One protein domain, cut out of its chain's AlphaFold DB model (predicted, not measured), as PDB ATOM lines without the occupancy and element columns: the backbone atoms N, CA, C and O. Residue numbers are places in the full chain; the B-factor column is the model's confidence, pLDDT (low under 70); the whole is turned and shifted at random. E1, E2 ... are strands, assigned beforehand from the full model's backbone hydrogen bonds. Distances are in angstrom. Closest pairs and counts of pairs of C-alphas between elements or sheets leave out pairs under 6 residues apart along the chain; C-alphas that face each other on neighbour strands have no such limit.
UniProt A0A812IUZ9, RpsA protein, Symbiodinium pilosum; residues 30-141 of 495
ATOM      1  N   GLU A  30       0.291  -9.458 -61.826       90.00
ATOM      2  CA  GLU A  30       0.061 -10.310 -60.659       90.00
ATOM      3  C   GLU A  30       1.178 -10.108 -59.631       90.00
ATOM      4  O   GLU A  30       2.365 -10.162 -59.957       90.00
ATOM      5  N   LEU A  31       0.801  -9.867 -58.374       90.19
ATOM      6  CA  LEU A  31       1.737  -9.626 -57.281       90.19
ATOM      7  C   LEU A  31       1.414 -10.537 -56.107       90.19
ATOM      8  O   LEU A  31       0.278 -10.597 -55.640       90.19
ATOM      9  N   THR A  32       2.443 -11.208 -55.591       89.38
ATOM     10  CA  THR A  32       2.345 -11.858 -54.284       89.38
ATOM     11  C   THR A  32       2.465 -10.785 -53.212       89.38
ATOM     12  O   THR A  32       3.453 -10.055 -53.152       89.38
ATOM     13  N   VAL A  33       1.439 -10.681 -52.378       92.62
ATOM     14  CA  VAL A  33       1.342  -9.692 -51.306       92.62
ATOM     15  C   VAL A  33       1.128 -10.391 -49.972       92.62
ATOM     16  O   VAL A  33       0.494 -11.441 -49.891       92.62
ATOM     17  N   TYR A  34       1.633  -9.779 -48.911       86.81
ATOM     18  CA  TYR A  34       1.513 -10.253 -47.542       86.81
ATOM     19  C   TYR A  34       0.636  -9.294 -46.744       86.81
ATOM     20  O   TYR A  34       0.783  -8.075 -46.839       86.81
ATOM     21  N   ILE A  35      -0.269  -9.836 -45.932       84.50
ATOM     22  CA  ILE A  35      -1.148  -9.037 -45.075       84.50
ATOM     23  C   ILE A  35      -0.342  -8.502 -43.887       84.50
ATOM     24  O   ILE A  35       0.149  -9.268 -43.057       84.50
ATOM     25  N   THR A  36      -0.220  -7.180 -43.785       80.94
ATOM     26  CA  THR A  36       0.518  -6.512 -42.701       80.94
ATOM     27  C   THR A  36      -0.378  -5.968 -41.603       80.94
ATOM     28  O   THR A  36       0.060  -5.887 -40.459       80.94
ATOM     29  N   ASP A  37      -1.630  -5.642 -41.901       77.94
ATOM     30  CA  ASP A  37      -2.604  -5.180 -40.911       77.94
ATOM     31  C   ASP A  37      -4.019  -5.533 -41.369       77.94
ATOM     32  O   ASP A  37      -4.336  -5.414 -42.555       77.94
ATOM     33  N   LYS A  38      -4.873  -5.949 -40.430       78.94
ATOM     34  CA  LYS A  38      -6.282  -6.258 -40.688       78.94
ATOM     35  C   LYS A  38      -7.153  -5.470 -39.720       78.94
ATOM     36  O   LYS A  38      -7.228  -5.771 -38.532       78.94
ATOM     37  N   GLN A  39      -7.883  -4.492 -40.242       74.62
ATOM     38  CA  GLN A  39      -8.846  -3.732 -39.456       74.62
ATOM     39  C   GLN A  39     -10.203  -4.432 -39.468       74.62
ATOM     40  O   GLN A  39     -11.055  -4.169 -40.316       74.62
ATOM     41  N   SER A  40     -10.431  -5.291 -38.478       72.19
ATOM     42  CA  SER A  40     -11.652  -6.101 -38.353       72.19
ATOM     43  C   SER A  40     -12.953  -5.287 -38.362       72.19
ATOM     44  O   SER A  40     -13.956  -5.760 -38.881       72.19
ATOM     45  N   LYS A  41     -12.953  -4.041 -37.861       71.62
ATOM     46  CA  LYS A  41     -14.156  -3.183 -37.868       71.62
ATOM     47  C   LYS A  41     -14.453  -2.498 -39.200       71.62
ATOM     48  O   LYS A  41     -15.611  -2.215 -39.474       71.62
ATOM     49  N   SER A  42     -13.425  -2.143 -39.971       77.31
ATOM     50  CA  SER A  42     -13.591  -1.395 -41.226       77.31
ATOM     51  C   SER A  42     -13.530  -2.292 -42.461       77.31
ATOM     52  O   SER A  42     -13.832  -1.822 -43.552       77.31
ATOM     53  N   GLY A  43     -13.091  -3.545 -42.303       80.19
ATOM     54  CA  GLY A  43     -12.801  -4.457 -43.409       80.19
ATOM     55  C   GLY A  43     -11.532  -4.094 -44.188       80.19
ATOM     56  O   GLY A  43     -11.195  -4.777 -45.149       80.19
ATOM     57  N   LYS A  44     -10.809  -3.035 -43.794       83.94
ATOM     58  CA  LYS A  44      -9.598  -2.601 -44.498       83.94
ATOM     59  C   LYS A  44      -8.428  -3.527 -44.183       83.94
ATOM     60  O   LYS A  44      -8.171  -3.844 -43.019       83.94
ATOM     61  N   VAL A  45      -7.693  -3.900 -45.224       84.56
ATOM     62  CA  VAL A  45      -6.487  -4.723 -45.136       84.56
ATOM     63  C   VAL A  45      -5.320  -3.934 -45.713       84.56
ATOM     64  O   VAL A  45      -5.421  -3.394 -46.813       84.56
ATOM     65  N   THR A  46      -4.224  -3.858 -44.964       84.31
ATOM     66  CA  THR A  46      -2.965  -3.292 -45.457       84.31
ATOM     67  C   THR A  46      -2.091  -4.433 -45.956       84.31
ATOM     68  O   THR A  46      -1.941  -5.453 -45.281       84.31
ATOM     69  N   LEU A  47      -1.536  -4.264 -47.153       88.75
ATOM     70  CA  LEU A  47      -0.730  -5.260 -47.848       88.75
ATOM     71  C   LEU A  47       0.704  -4.746 -48.006       88.75
ATOM     72  O   LEU A  47       0.921  -3.542 -48.142       88.75
ATOM     73  N   ALA A  48       1.680  -5.648 -48.002       85.31
ATOM     74  CA  ALA A  48       3.069  -5.349 -48.335       85.31
ATOM     75  C   ALA A  48       3.628  -6.365 -49.329       85.31
ATOM     76  O   ALA A  48       3.233  -7.527 -49.336       85.31
ATOM     77  N   LEU A  49       4.583  -5.926 -50.145       88.69
ATOM     78  CA  LEU A  49       5.285  -6.790 -51.101       88.69
ATOM     79  C   LEU A  49       6.325  -7.691 -50.429       88.69
ATOM     80  O   LEU A  49       6.717  -8.710 -50.984       88.69
ATOM     81  N   GLN A  50       6.779  -7.317 -49.232       83.56
ATOM     82  CA  GLN A  50       7.737  -8.096 -48.460       83.56
ATOM     83  C   GLN A  50       7.049  -8.727 -47.248       83.56
ATOM     84  O   GLN A  50       6.224  -8.066 -46.604       83.56
ATOM     85  N   PRO A  51       7.383  -9.986 -46.918       83.06
ATOM     86  CA  PRO A  51       6.852 -10.631 -45.733       83.06
ATOM     87  C   PRO A  51       7.321  -9.893 -44.478       83.06
ATOM     88  O   PRO A  51       8.417  -9.329 -44.425       83.06
ATOM     89  N   SER A  52       6.482  -9.909 -43.443       76.12
ATOM     90  CA  SER A  52       6.904  -9.438 -42.127       76.12
ATOM     91  C   SER A  52       8.050 -10.306 -41.607       76.12
ATOM     92  O   SER A  52       8.087 -11.515 -41.830       76.12
ATOM     93  N   HIS A  53       8.969  -9.690 -40.870       74.56
ATOM     94  CA  HIS A  53      10.070 -10.385 -40.204       74.56
ATOM     95  C   HIS A  53       9.597 -11.218 -38.999       74.56
ATOM     96  O   HIS A  53      10.351 -12.052 -38.506       74.56
ATOM     97  N   LEU A  54       8.359 -11.006 -38.535       74.94
ATOM     98  CA  LEU A  54       7.724 -11.778 -37.468       74.94
ATOM     99  C   LEU A  54       6.457 -12.465 -37.998       74.94
ATOM    100  O   LEU A  54       5.633 -11.786 -38.628       74.94
ATOM    101  N   PRO A  55       6.270 -13.774 -37.738       79.06
ATOM    102  CA  PRO A  55       5.002 -14.434 -38.008       79.06
ATOM    103  C   PRO A  55       3.920 -13.787 -37.142       79.06
ATOM    104  O   PRO A  55       4.122 -13.583 -35.945       79.06
ATOM    105  N   LYS A  56       2.783 -13.446 -37.752       83.31
ATOM    106  CA  LYS A  56       1.658 -12.863 -37.023       83.31
ATOM    107  C   LYS A  56       1.005 -13.924 -36.148       83.31
ATOM    108  O   LYS A  56       0.554 -14.946 -36.653       83.31
ATOM    109  N   GLN A  57       0.978 -13.660 -34.850       87.81
ATOM    110  CA  GLN A  57       0.194 -14.417 -33.881       87.81
ATOM    111  C   GLN A  57      -1.178 -13.773 -33.672       87.81
ATOM    112  O   GLN A  57      -1.376 -12.583 -33.962       87.81
ATOM    113  N   SER A  58      -2.120 -14.559 -33.149       87.75
ATOM    114  CA  SER A  58      -3.484 -14.090 -32.940       87.75
ATOM    115  C   SER A  58      -3.564 -13.161 -31.728       87.75
ATOM    116  O   SER A  58      -2.767 -13.227 -30.788       87.75
ATOM    117  N   TRP A  59      -4.534 -12.250 -31.733       86.94
ATOM    118  CA  TRP A  59      -4.725 -11.295 -30.638       86.94
ATOM    119  C   TRP A  59      -4.964 -11.978 -29.275       86.94
ATOM    120  O   TRP A  59      -4.616 -11.429 -28.220       86.94
ATOM    121  N   GLU A  60      -5.546 -13.176 -29.279       86.44
ATOM    122  CA  GLU A  60      -5.819 -13.994 -28.097       86.44
ATOM    123  C   GLU A  60      -4.525 -14.392 -27.380       86.44
ATOM    124  O   GLU A  60      -4.474 -14.305 -26.150       86.44
ATOM    125  N   ASP A  61      -3.463 -14.678 -28.139       90.00
ATOM    126  CA  ASP A  61      -2.175 -15.170 -27.637       90.00
ATOM    127  C   ASP A  61      -1.360 -14.110 -26.875       90.00
ATOM    128  O   ASP A  61      -0.435 -14.437 -26.133       90.00
ATOM    129  N   ILE A  62      -1.702 -12.820 -27.002       91.75
ATOM    130  CA  ILE A  62      -1.003 -11.750 -26.275       91.75
ATOM    131  C   ILE A  62      -1.244 -11.906 -24.760       91.75
ATOM    132  O   ILE A  62      -2.367 -11.818 -24.274       91.75
ATOM    133  N   ILE A  63      -0.204 -12.029 -23.951       91.44
ATOM    134  CA  ILE A  63      -0.299 -11.978 -22.484       91.44
ATOM    135  C   ILE A  63      -0.165 -10.518 -22.036       91.44
ATOM    136  O   ILE A  63       0.900  -9.919 -22.179       91.44
ATOM    137  N   ALA A  64      -1.249  -9.933 -21.511       91.44
ATOM    138  CA  ALA A  64      -1.313  -8.528 -21.085       91.44
ATOM    139  C   ALA A  64      -1.236  -8.356 -19.556       91.44
ATOM    140  O   ALA A  64      -2.078  -7.702 -18.938       91.44
ATOM    141  N   ASP A  65      -0.238  -8.984 -18.944       88.69
ATOM    142  CA  ASP A  65       0.035  -8.957 -17.501       88.69
ATOM    143  C   ASP A  65       0.885  -7.746 -17.058       88.69
ATOM    144  O   ASP A  65       1.045  -7.489 -15.860       88.69
ATOM    145  N   GLY A  66       1.425  -6.984 -18.014       92.12
ATOM    146  CA  GLY A  66       2.395  -5.913 -17.793       92.12
ATOM    147  C   GLY A  66       3.787  -6.405 -17.381       92.12
ATOM    148  O   GLY A  66       4.595  -5.592 -16.931       92.12
ATOM    149  N   GLN A  67       4.064  -7.706 -17.494       92.25
ATOM    150  CA  GLN A  67       5.325  -8.336 -17.100       92.25
ATOM    151  C   GLN A  67       6.013  -9.104 -18.221       92.25
ATOM    152  O   GLN A  67       7.243  -9.121 -18.252       92.25
ATOM    153  N   THR A  68       5.247  -9.724 -19.113       93.81
ATOM    154  CA  THR A  68       5.769 -10.475 -20.251       93.81
ATOM    155  C   THR A  68       6.386  -9.498 -21.263       93.81
ATOM    156  O   THR A  68       5.674  -8.606 -21.741       93.81
ATOM    157  N   PRO A  69       7.698  -9.597 -21.557       97.12
ATOM    158  CA  PRO A  69       8.357  -8.712 -22.506       97.12
ATOM    159  C   PRO A  69       8.058  -9.136 -23.946       97.12
ATOM    160  O   PRO A  69       8.134 -10.316 -24.286       97.12
ATOM    161  N   TYR A  70       7.801  -8.157 -24.807       96.50
ATOM    162  CA  TYR A  70       7.654  -8.328 -26.249       96.50
ATOM    163  C   TYR A  70       8.684  -7.476 -26.980       96.50
ATOM    164  O   TYR A  70       8.940  -6.332 -26.599       96.50
ATOM    165  N   ASN A  71       9.241  -8.021 -28.058       96.06
ATOM    166  CA  ASN A  71      10.078  -7.259 -28.976       96.06
ATOM    167  C   ASN A  71       9.172  -6.572 -29.995       96.06
ATOM    168  O   ASN A  71       8.486  -7.239 -30.765       96.06
ATOM    169  N   GLY A  72       9.154  -5.245 -29.971       95.06
ATOM    170  CA  GLY A  72       8.328  -4.423 -30.839       95.06
ATOM    171  C   GLY A  72       9.148  -3.548 -31.780       95.06
ATOM    172  O   GLY A  72      10.257  -3.141 -31.443       95.06
ATOM    173  N   VAL A  73       8.590  -3.222 -32.943       95.31
ATOM    174  CA  VAL A  73       9.161  -2.269 -33.906       95.31
ATOM    175  C   VAL A  73       8.248  -1.060 -34.032       95.31
ATOM    176  O   VAL A  73       7.050  -1.200 -34.283       95.31
ATOM    177  N   VAL A  74       8.799   0.143 -33.882       96.06
ATOM    178  CA  VAL A  74       8.048   1.389 -34.072       96.06
ATOM    179  C   VAL A  74       7.611   1.504 -35.529       96.06
ATOM    180  O   VAL A  74       8.439   1.666 -36.423       96.06
ATOM    181  N   ARG A  75       6.303   1.439 -35.781       93.19
ATOM    182  CA  ARG A  75       5.734   1.597 -37.129       93.19
ATOM    183  C   ARG A  75       5.262   3.010 -37.403       93.19
ATOM    184  O   ARG A  75       5.325   3.442 -38.546       93.19
ATOM    185  N   ARG A  76       4.766   3.708 -36.380       93.94
ATOM    186  CA  ARG A  76       4.245   5.068 -36.523       93.94
ATOM    187  C   ARG A  76       4.379   5.845 -35.224       93.94
ATOM    188  O   ARG A  76       4.139   5.295 -34.153       93.94
ATOM    189  N   ILE A  77       4.709   7.124 -35.334       95.94
ATOM    190  CA  ILE A  77       4.782   8.053 -34.207       95.94
ATOM    191  C   ILE A  77       3.611   9.028 -34.351       95.94
ATOM    192  O   ILE A  77       3.370   9.555 -35.434       95.94
ATOM    193  N   LEU A  78       2.840   9.199 -33.283       94.56
ATOM    194  CA  LEU A  78       1.698  10.105 -33.198       94.56
ATOM    195  C   LEU A  78       1.935  11.076 -32.038       94.56
ATOM    196  O   LEU A  78       2.620  10.740 -31.075       94.56
ATOM    197  N   ASP A  79       1.261  12.222 -32.050       92.12
ATOM    198  CA  ASP A  79       1.357  13.194 -30.949       92.12
ATOM    199  C   ASP A  79       0.889  12.619 -29.604       92.12
ATOM    200  O   ASP A  79       1.308  13.074 -28.546       92.12
ATOM    201  N   SER A  80       0.016  11.607 -29.633       93.38
ATOM    202  CA  SER A  80      -0.545  10.958 -28.436       93.38
ATOM    203  C   SER A  80       0.225   9.719 -27.961       93.38
ATOM    204  O   SER A  80      -0.065   9.201 -26.875       93.38
ATOM    205  N   GLY A  81       1.163   9.209 -28.762       95.25
ATOM    206  CA  GLY A  81       1.870   7.965 -28.474       95.25
ATOM    207  C   GLY A  81       2.514   7.330 -29.700       95.25
ATOM    208  O   GLY A  81       2.536   7.884 -30.793       95.25
ATOM    209  N   VAL A  82       3.011   6.112 -29.532       96.81
ATOM    210  CA  VAL A  82       3.712   5.360 -30.577       96.81
ATOM    211  C   VAL A  82       2.920   4.102 -30.926       96.81
ATOM    212  O   VAL A  82       2.452   3.391 -30.038       96.81
ATOM    213  N   LEU A  83       2.759   3.805 -32.215       96.00
ATOM    214  CA  LEU A  83       2.246   2.518 -32.679       96.00
ATOM    215  C   LEU A  83       3.413   1.564 -32.921       96.00
ATOM    216  O   LEU A  83       4.298   1.830 -33.740       96.00
ATOM    217  N   VAL A  84       3.385   0.449 -32.203       95.75
ATOM    218  CA  VAL A  84       4.445  -0.553 -32.165       95.75
ATOM    219  C   VAL A  84       3.889  -1.881 -32.674       95.75
ATOM    220  O   VAL A  84       2.835  -2.343 -32.237       95.75
ATOM    221  N   ASP A  85       4.605  -2.489 -33.611       94.25
ATOM    222  CA  ASP A  85       4.339  -3.826 -34.131       94.25
ATOM    223  C   ASP A  85       5.116  -4.850 -33.307       94.25
ATOM    224  O   ASP A  85       6.342  -4.868 -33.351       94.25
ATOM    225  N   ILE A  86       4.400  -5.664 -32.535       94.88
ATOM    226  CA  ILE A  86       4.965  -6.732 -31.698       94.88
ATOM    227  C   ILE A  86       4.791  -8.128 -32.324       94.88
ATOM    228  O   ILE A  86       4.953  -9.125 -31.626       94.88
ATOM    229  N   GLY A  87       4.444  -8.220 -33.617       91.69
ATOM    230  CA  GLY A  87       4.249  -9.503 -34.309       91.69
ATOM    231  C   GLY A  87       2.846 -10.103 -34.163       91.69
ATOM    232  O   GLY A  87       2.688 -11.317 -34.200       91.69
ATOM    233  N   TYR A  88       1.820  -9.266 -34.002       90.62
ATOM    234  CA  TYR A  88       0.427  -9.702 -33.857       90.62
ATOM    235  C   TYR A  88      -0.480  -9.096 -34.937       90.62
ATOM    236  O   TYR A  88      -0.064  -8.252 -35.741       90.62
ATOM    237  N   ASP A  89      -1.737  -9.536 -34.976       85.19
ATOM    238  CA  ASP A  89      -2.720  -9.111 -35.982       85.19
ATOM    239  C   ASP A  89      -2.955  -7.598 -36.038       85.19
ATOM    240  O   ASP A  89      -3.259  -7.071 -37.108       85.19
ATOM    241  N   SER A  90      -2.782  -6.892 -34.919       87.06
ATOM    242  CA  SER A  90      -3.022  -5.451 -34.802       87.06
ATOM    243  C   SER A  90      -1.828  -4.707 -34.208       87.06
ATOM    244  O   SER A  90      -1.160  -5.191 -33.291       87.06
ATOM    245  N   LEU A  91      -1.608  -3.476 -34.682       92.00
ATOM    246  CA  LEU A  91      -0.633  -2.563 -34.085       92.00
ATOM    247  C   LEU A  91      -1.025  -2.215 -32.644       92.00
ATOM    248  O   LEU A  91      -2.176  -1.879 -32.347       92.00
ATOM    249  N   CYS A  92      -0.043  -2.259 -31.752       95.06
ATOM    250  CA  CYS A  92      -0.221  -1.963 -30.340       95.06
ATOM    251  C   CYS A  92       0.136  -0.502 -30.054       95.06
ATOM    252  O   CYS A  92       1.005   0.077 -30.703       95.06
ATOM    253  N   PHE A  93      -0.545   0.120 -29.094       97.00
ATOM    254  CA  PHE A  93      -0.396   1.544 -28.800       97.00
ATOM    255  C   PHE A  93       0.374   1.768 -27.499       97.00
ATOM    256  O   PHE A  93      -0.048   1.320 -26.434       97.00
ATOM    257  N   LEU A  94       1.480   2.497 -27.577       97.06
ATOM    258  CA  LEU A  94       2.288   2.945 -26.451       97.06
ATOM    259  C   LEU A  94       1.958   4.424 -26.164       97.06
ATOM    260  O   LEU A  94       2.431   5.293 -26.895       97.06
ATOM    261  N   PRO A  95       1.115   4.736 -25.162       95.88
ATOM    262  CA  PRO A  95       0.693   6.110 -24.885       95.88
ATOM    263  C   PRO A  95       1.832   6.943 -24.283       95.88
ATOM    264  O   PRO A  95       2.666   6.411 -23.549       95.88
ATOM    265  N   ASN A  96       1.804   8.264 -24.500       94.44
ATOM    266  CA  ASN A  96       2.819   9.189 -23.969       94.44
ATOM    267  C   ASN A  96       3.014   9.101 -22.449       94.44
ATOM    268  O   ASN A  96       4.133   9.252 -21.972       94.44
ATOM    269  N   SER A  97       1.961   8.766 -21.694       90.12
ATOM    270  CA  SER A  97       2.033   8.589 -20.235       90.12
ATOM    271  C   SER A  97       2.993   7.481 -19.787       90.12
ATOM    272  O   SER A  97       3.318   7.392 -18.607       90.12
ATOM    273  N   HIS A  98       3.395   6.600 -20.704       88.62
ATOM    274  CA  HIS A  98       4.365   5.532 -20.479       88.62
ATOM    275  C   HIS A  98       5.723   5.814 -21.143       88.62
ATOM    276  O   HIS A  98       6.558   4.913 -21.201       88.62
ATOM    277  N   LEU A  99       5.938   7.034 -21.646       89.69
ATOM    278  CA  LEU A  99       7.180   7.479 -22.268       89.69
ATOM    279  C   LEU A  99       7.963   8.404 -21.323       89.69
ATOM    280  O   LEU A  99       7.358   9.241 -20.643       89.69
ATOM    281  N   PRO A 100       9.305   8.327 -21.308       82.94
ATOM    282  CA  PRO A 100      10.124   9.310 -20.610       82.94
ATOM    283  C   PRO A 100       9.861  10.709 -21.187       82.94
ATOM    284  O   PRO A 100       9.756  10.888 -22.398       82.94
ATOM    285  N   ASN A 101       9.716  11.711 -20.318       86.69
ATOM    286  CA  ASN A 101       9.402  13.102 -20.679       86.69
ATOM    287  C   ASN A 101       8.047  13.324 -21.387       86.69
ATOM    288  O   ASN A 101       7.790  14.431 -21.851       86.69
ATOM    289  N   ASN A 102       7.165  12.315 -21.445       84.06
ATOM    290  CA  ASN A 102       5.804  12.425 -21.992       84.06
ATOM    291  C   ASN A 102       5.740  12.907 -23.465       84.06
ATOM    292  O   ASN A 102       4.711  13.428 -23.898       84.06
ATOM    293  N   SER A 103       6.825  12.729 -24.231       84.00
ATOM    294  CA  SER A 103       6.945  13.124 -25.645       84.00
ATOM    295  C   SER A 103       7.393  11.931 -26.496       84.00
ATOM    296  O   SER A 103       8.437  11.330 -26.238       84.00
ATOM    297  N   ALA A 104       6.600  11.553 -27.501       78.56
ATOM    298  CA  ALA A 104       6.916  10.443 -28.404       78.56
ATOM    299  C   ALA A 104       7.892  10.832 -29.521       78.56
ATOM    300  O   ALA A 104       8.758  10.041 -29.890       78.56
ATOM    301  N   THR A 105       7.758  12.048 -30.044       81.94
ATOM    302  CA  THR A 105       8.519  12.558 -31.193       81.94
ATOM    303  C   THR A 105      10.009  12.690 -30.921       81.94
ATOM    304  O   THR A 105      10.806  12.478 -31.828       81.94
ATOM    305  N   ASP A 106      10.396  12.974 -29.678       82.56
ATOM    306  CA  ASP A 106      11.802  13.234 -29.346       82.56
ATOM    307  C   ASP A 106      12.581  11.953 -29.019       82.56
ATOM    308  O   ASP A 106      13.804  11.907 -29.138       82.56
ATOM    309  N   ASN A 107      11.876  10.897 -28.605       86.44
ATOM    310  CA  ASN A 107      12.490   9.701 -28.026       86.44
ATOM    311  C   ASN A 107      12.550   8.505 -28.983       86.44
ATOM    312  O   ASN A 107      13.325   7.577 -28.740       86.44
ATOM    313  N   PHE A 108      11.738   8.500 -30.043       94.75
ATOM    314  CA  PHE A 108      11.592   7.338 -30.916       94.75
ATOM    315  C   PHE A 108      11.847   7.658 -32.382       94.75
ATOM    316  O   PHE A 108      11.570   8.751 -32.864       94.75
ATOM    317  N   ARG A 109      12.351   6.662 -33.115       95.94
ATOM    318  CA  ARG A 109      12.507   6.706 -34.575       95.94
ATOM    319  C   ARG A 109      11.676   5.607 -35.227       95.94
ATOM    320  O   ARG A 109      11.513   4.526 -34.664       95.94
ATOM    321  N   LEU A 110      11.167   5.866 -36.431       94.69
ATOM    322  CA  LEU A 110      10.503   4.836 -37.232       94.69
ATOM    323  C   LEU A 110      11.469   3.668 -37.485       94.69
ATOM    324  O   LEU A 110      12.637   3.877 -37.805       94.69
ATOM    325  N   GLY A 111      10.986   2.440 -37.302       93.69
ATOM    326  CA  GLY A 111      11.784   1.218 -37.401       93.69
ATOM    327  C   GLY A 111      12.615   0.879 -36.159       93.69
ATOM    328  O   GLY A 111      13.289  -0.146 -36.152       93.69
ATOM    329  N   GLN A 112      12.581   1.692 -35.098       96.44
ATOM    330  CA  GLN A 112      13.321   1.399 -33.872       96.44
ATOM    331  C   GLN A 112      12.773   0.151 -33.171       96.44
ATOM    332  O   GLN A 112      11.561   0.010 -32.989       96.44
ATOM    333  N   HIS A 113      13.679  -0.724 -32.738       95.88
ATOM    334  CA  HIS A 113      13.353  -1.894 -31.928       95.88
ATOM    335  C   HIS A 113      13.266  -1.518 -30.447       95.88
ATOM    336  O   HIS A 113      14.164  -0.868 -29.909       95.88
ATOM    337  N   LEU A 114      12.187  -1.940 -29.795       96.12
ATOM    338  CA  LEU A 114      11.875  -1.670 -28.396       96.12
ATOM    339  C   LEU A 114      11.548  -2.982 -27.683       96.12
ATOM    340  O   LEU A 114      10.900  -3.852 -28.264       96.12
ATOM    341  N   THR A 115      11.873  -3.081 -26.397       97.25
ATOM    342  CA  THR A 115      11.224  -4.058 -25.515       97.25
ATOM    343  C   THR A 115      10.047  -3.379 -24.827       97.25
ATOM    344  O   THR A 115      10.214  -2.343 -24.186       97.25
ATOM    345  N   VAL A 116       8.852  -3.941 -24.983       97.50
ATOM    346  CA  VAL A 116       7.595  -3.387 -24.466       97.50
ATOM    347  C   VAL A 116       6.820  -4.435 -23.678       97.50
ATOM    348  O   VAL A 116       6.987  -5.634 -23.880       97.50
ATOM    349  N   TYR A 117       5.934  -3.980 -22.799       97.19
ATOM    350  CA  TYR A 117       5.100  -4.826 -21.950       97.19
ATOM    351  C   TYR A 117       3.628  -4.525 -22.219       97.19
ATOM    352  O   TYR A 117       3.194  -3.376 -22.099       97.19
ATOM    353  N   ALA A 118       2.841  -5.539 -22.577       96.12
ATOM    354  CA  ALA A 118       1.407  -5.370 -22.793       96.12
ATOM    355  C   ALA A 118       0.690  -5.179 -21.449       96.12
ATOM    356  O   ALA A 118       0.694  -6.067 -20.603       96.12
ATOM    357  N   VAL A 119       0.075  -4.013 -21.240       94.12
ATOM    358  CA  VAL A 119      -0.553  -3.631 -19.960       94.12
ATOM    359  C   VAL A 119      -2.075  -3.676 -19.988       94.12
ATOM    360  O   VAL A 119      -2.702  -3.801 -18.942       94.12
ATOM    361  N   GLN A 120      -2.711  -3.536 -21.149       91.88
ATOM    362  CA  GLN A 120      -4.170  -3.574 -21.223       91.88
ATOM    363  C   GLN A 120      -4.639  -4.088 -22.578       91.88
ATOM    364  O   GLN A 120      -4.295  -3.517 -23.609       91.88
ATOM    365  N   LYS A 121      -5.502  -5.106 -22.569       91.56
ATOM    366  CA  LYS A 121      -6.321  -5.497 -23.721       91.56
ATOM    367  C   LYS A 121      -7.677  -4.802 -23.652       91.56
ATOM    368  O   LYS A 121      -8.355  -4.869 -22.629       91.56
ATOM    369  N   ARG A 122      -8.101  -4.160 -24.739       84.31
ATOM    370  CA  ARG A 122      -9.460  -3.616 -24.881       84.31
ATOM    371  C   ARG A 122     -10.249  -4.434 -25.892       84.31
ATOM    372  O   ARG A 122     -10.262  -4.088 -27.075       84.31
ATOM    373  N   VAL A 123     -10.953  -5.455 -25.398       79.56
ATOM    374  CA  VAL A 123     -11.767  -6.399 -26.193       79.56
ATOM    375  C   VAL A 123     -12.688  -5.668 -27.174       79.56
ATOM    376  O   VAL A 123     -12.682  -5.942 -28.366       79.56
ATOM    377  N   THR A 124     -13.389  -4.632 -26.707       74.81
ATOM    378  CA  THR A 124     -14.343  -3.858 -27.521       74.81
ATOM    379  C   THR A 124     -13.721  -3.154 -28.727       74.81
ATOM    380  O   THR A 124     -14.426  -2.814 -29.677       74.81
ATOM    381  N   THR A 125     -12.414  -2.884 -28.709       80.62
ATOM    382  CA  THR A 125     -11.711  -2.155 -29.779       80.62
ATOM    383  C   THR A 125     -10.662  -2.988 -30.506       80.62
ATOM    384  O   THR A 125     -10.160  -2.514 -31.518       80.62
ATOM    385  N   GLY A 126     -10.305  -4.166 -29.987       82.38
ATOM    386  CA  GLY A 126      -9.153  -4.949 -30.445       82.38
ATOM    387  C   GLY A 126      -7.791  -4.307 -30.144       82.38
ATOM    388  O   GLY A 126      -6.760  -4.837 -30.536       82.38
ATOM    389  N   ARG A 127      -7.745  -3.162 -29.446       89.38
ATOM    390  CA  ARG A 127      -6.492  -2.449 -29.162       89.38
ATOM    391  C   ARG A 127      -5.784  -3.015 -27.937       89.38
ATOM    392  O   ARG A 127      -6.427  -3.373 -26.946       89.38
ATOM    393  N   VAL A 128      -4.457  -3.004 -27.987       94.44
ATOM    394  CA  VAL A 128      -3.580  -3.353 -26.866       94.44
ATOM    395  C   VAL A 128      -2.739  -2.138 -26.497       94.44
ATOM    396  O   VAL A 128      -2.129  -1.516 -27.366       94.44
ATOM    397  N   SER A 129      -2.735  -1.782 -25.215       95.69
ATOM    398  CA  SER A 129      -1.880  -0.730 -24.669       95.69
ATOM    399  C   SER A 129      -0.575  -1.320 -24.147       95.69
ATOM    400  O   SER A 129      -0.590  -2.352 -23.470       95.69
ATOM    401  N   LEU A 130       0.533  -0.649 -24.445       97.06
ATOM    402  CA  LEU A 130       1.892  -1.045 -24.080       97.06
ATOM    403  C   LEU A 130       2.496  -0.103 -23.029       97.06
ATOM    404  O   LEU A 130       2.024   1.017 -22.846       97.06
ATOM    405  N   ALA A 131       3.566  -0.552 -22.376       96.62
ATOM    406  CA  ALA A 131       4.453   0.253 -21.539       96.62
ATOM    407  C   ALA A 131       5.926  -0.098 -21.821       96.62
ATOM    408  O   ALA A 131       6.218  -1.222 -22.229       96.62
ATOM    409  N   LEU A 132       6.844   0.849 -21.603       96.56
ATOM    410  CA  LEU A 132       8.294   0.610 -21.718       96.56
ATOM    411  C   LEU A 132       8.879  -0.054 -20.474       96.56
ATOM    412  O   LEU A 132       9.833  -0.821 -20.560       96.56
ATOM    413  N   GLU A 133       8.304   0.239 -19.312       94.50
ATOM    414  CA  GLU A 133       8.756  -0.311 -18.042       94.50
ATOM    415  C   GLU A 133       7.924  -1.528 -17.652       94.50
ATOM    416  O   GLU A 133       6.691  -1.536 -17.752       94.50
ATOM    417  N   ARG A 134       8.620  -2.555 -17.157       94.38
ATOM    418  CA  ARG A 134       7.984  -3.724 -16.556       94.38
ATOM    419  C   ARG A 134       7.210  -3.273 -15.326       94.38
ATOM    420  O   ARG A 134       7.772  -2.626 -14.442       94.38
ATOM    421  N   ARG A 135       5.941  -3.667 -15.201       85.62
ATOM    422  CA  ARG A 135       5.201  -3.380 -13.969       85.62
ATOM    423  C   ARG A 135       5.824  -4.141 -12.791       85.62
ATOM    424  O   ARG A 135       6.056  -5.349 -12.903       85.62
ATOM    425  N   PRO A 136       6.031  -3.480 -11.636       80.69
ATOM    426  CA  PRO A 136       6.668  -4.097 -10.470       80.69
ATOM    427  C   PRO A 136       5.852  -5.266  -9.907       80.69
ATOM    428  O   PRO A 136       6.391  -6.154  -9.253       80.69
ATOM    429  N   ARG A 137       4.545  -5.287 -10.180       75.00
ATOM    430  CA  ARG A 137       3.644  -6.402  -9.894       75.00
ATOM    431  C   ARG A 137       2.816  -6.673 -11.150       75.00
ATOM    432  O   ARG A 137       2.493  -5.701 -11.844       75.00
ATOM    433  N   PRO A 138       2.477  -7.940 -11.459       65.56
ATOM    434  CA  PRO A 138       1.446  -8.216 -12.455       65.56
ATOM    435  C   PRO A 138       0.230  -7.411 -12.029       65.56
ATOM    436  O   PRO A 138       0.052  -7.265 -10.821       65.56
ATOM    437  N   LEU A 139      -0.524  -6.833 -12.972       57.09
ATOM    438  CA  LEU A 139      -1.688  -5.999 -12.656       57.09
ATOM    439  C   LEU A 139      -2.422  -6.533 -11.423       57.09
ATOM    440  O   LEU A 139      -3.145  -7.525 -11.512       57.09
ATOM    441  N   ASP A 140      -2.196  -5.873 -10.278       46.28
ATOM    442  CA  ASP A 140      -2.995  -6.094  -9.087       46.28
ATOM    443  C   ASP A 140      -4.398  -5.794  -9.586       46.28
ATOM    444  O   ASP A 140      -4.685  -4.700 -10.089       46.28
ATOM    445  N   CYS A 141      -5.233  -6.824  -9.577       44.22
ATOM    446  CA  CYS A 141      -6.610  -6.690  -9.963       44.22
ATOM    447  C   CYS A 141      -7.171  -5.462  -9.228       44.22
ATOM    448  O   CYS A 141      -7.048  -5.406  -8.002       44.22
TER     449      CYS A 141
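This is residues 30 to 141 of the 495 residues of the protein "RpsA protein" of Symbiodinium pilosum (UniProt A0A812IUZ9). A five-strand sheet, E5 E4 E3 E6 E7, curls into a small, nearly closed barrel, with its edge strands E5 and E7 coming close together; the separate hairpin E1 and E2 lies off to one end, joined to the barrel by a long link. The printed part has 112 residues with seven named strands, E1 to E7 in order along the chain, and no named helix; both sheets are antiparallel. The class is all strand, though only 45 of the 112 residues are in named elements. The whole is compact, with a radius of gyration of the C-alphas of 14.3 A, yet elongated in outline, spanning 50 by 32 by 24 A.

In the large sheet, E3 is residues 69 to 78, 22.6 A long, beginning at C-alpha 69 (8.357, -8.712, -22.506). E4 is residues 81 to 85 and E5 residues 92 to 95. E6 is residues 113 to 122, 23.9 A long, and E7 residues 127 to 131, ending at C-alpha 131 (4.453, 0.253, -21.539). In the small sheet, E1 is residues 34 to 39, 14.7 A long, beginning at C-alpha 34 (1.513, -10.253, -47.542), and E2 is residues 44 to 48, 13.5 A long.

The strongly twisted five-strand sheet is a folded sheet, bent back on itself: E5 and E4 face E6 and E7, with E3 as the hinge. E3 bends by 75 degrees at residue 75 and E6 by 67 degrees at residue 119. E3 pairs with E6 over its residues 69 to 73, with N 70 and O 116 2.8 A apart, and with E4 over its residues 73 to 78, with N 83 and O 76 2.8 A apart. E4 and E5 form a hairpin, with N 94 and O 82 2.8 A apart. E6 and E7 form another, with N 119 and O 129 2.9 A apart. These N and O pairs are within hydrogen-bond range. Between the edge strands E5 and E7, the closest C-alphas are those of Leu 94 and Leu 130, 4.7 A apart. E3 E4 E5 are a meander, each strand the antiparallel neighbour of the one before; E3 E4 E5 E6 are a Greek key, a meander whose first strand is the antiparallel neighbour of the fourth. E1 and E2 form a hairpin at 157 degrees between directions, with N 36 and O 46 2.9 A apart, within hydrogen-bond range; both are apart from E3 to E7.

The farthest C-alphas, Glu 30 and Asp 140, are 51.8 A apart. The printed part has no cut. The long links are residues 49 to 68 and 96 to 112. Mean pLDDT of the printed part is 87.7; residues 138 to 141 are under 70.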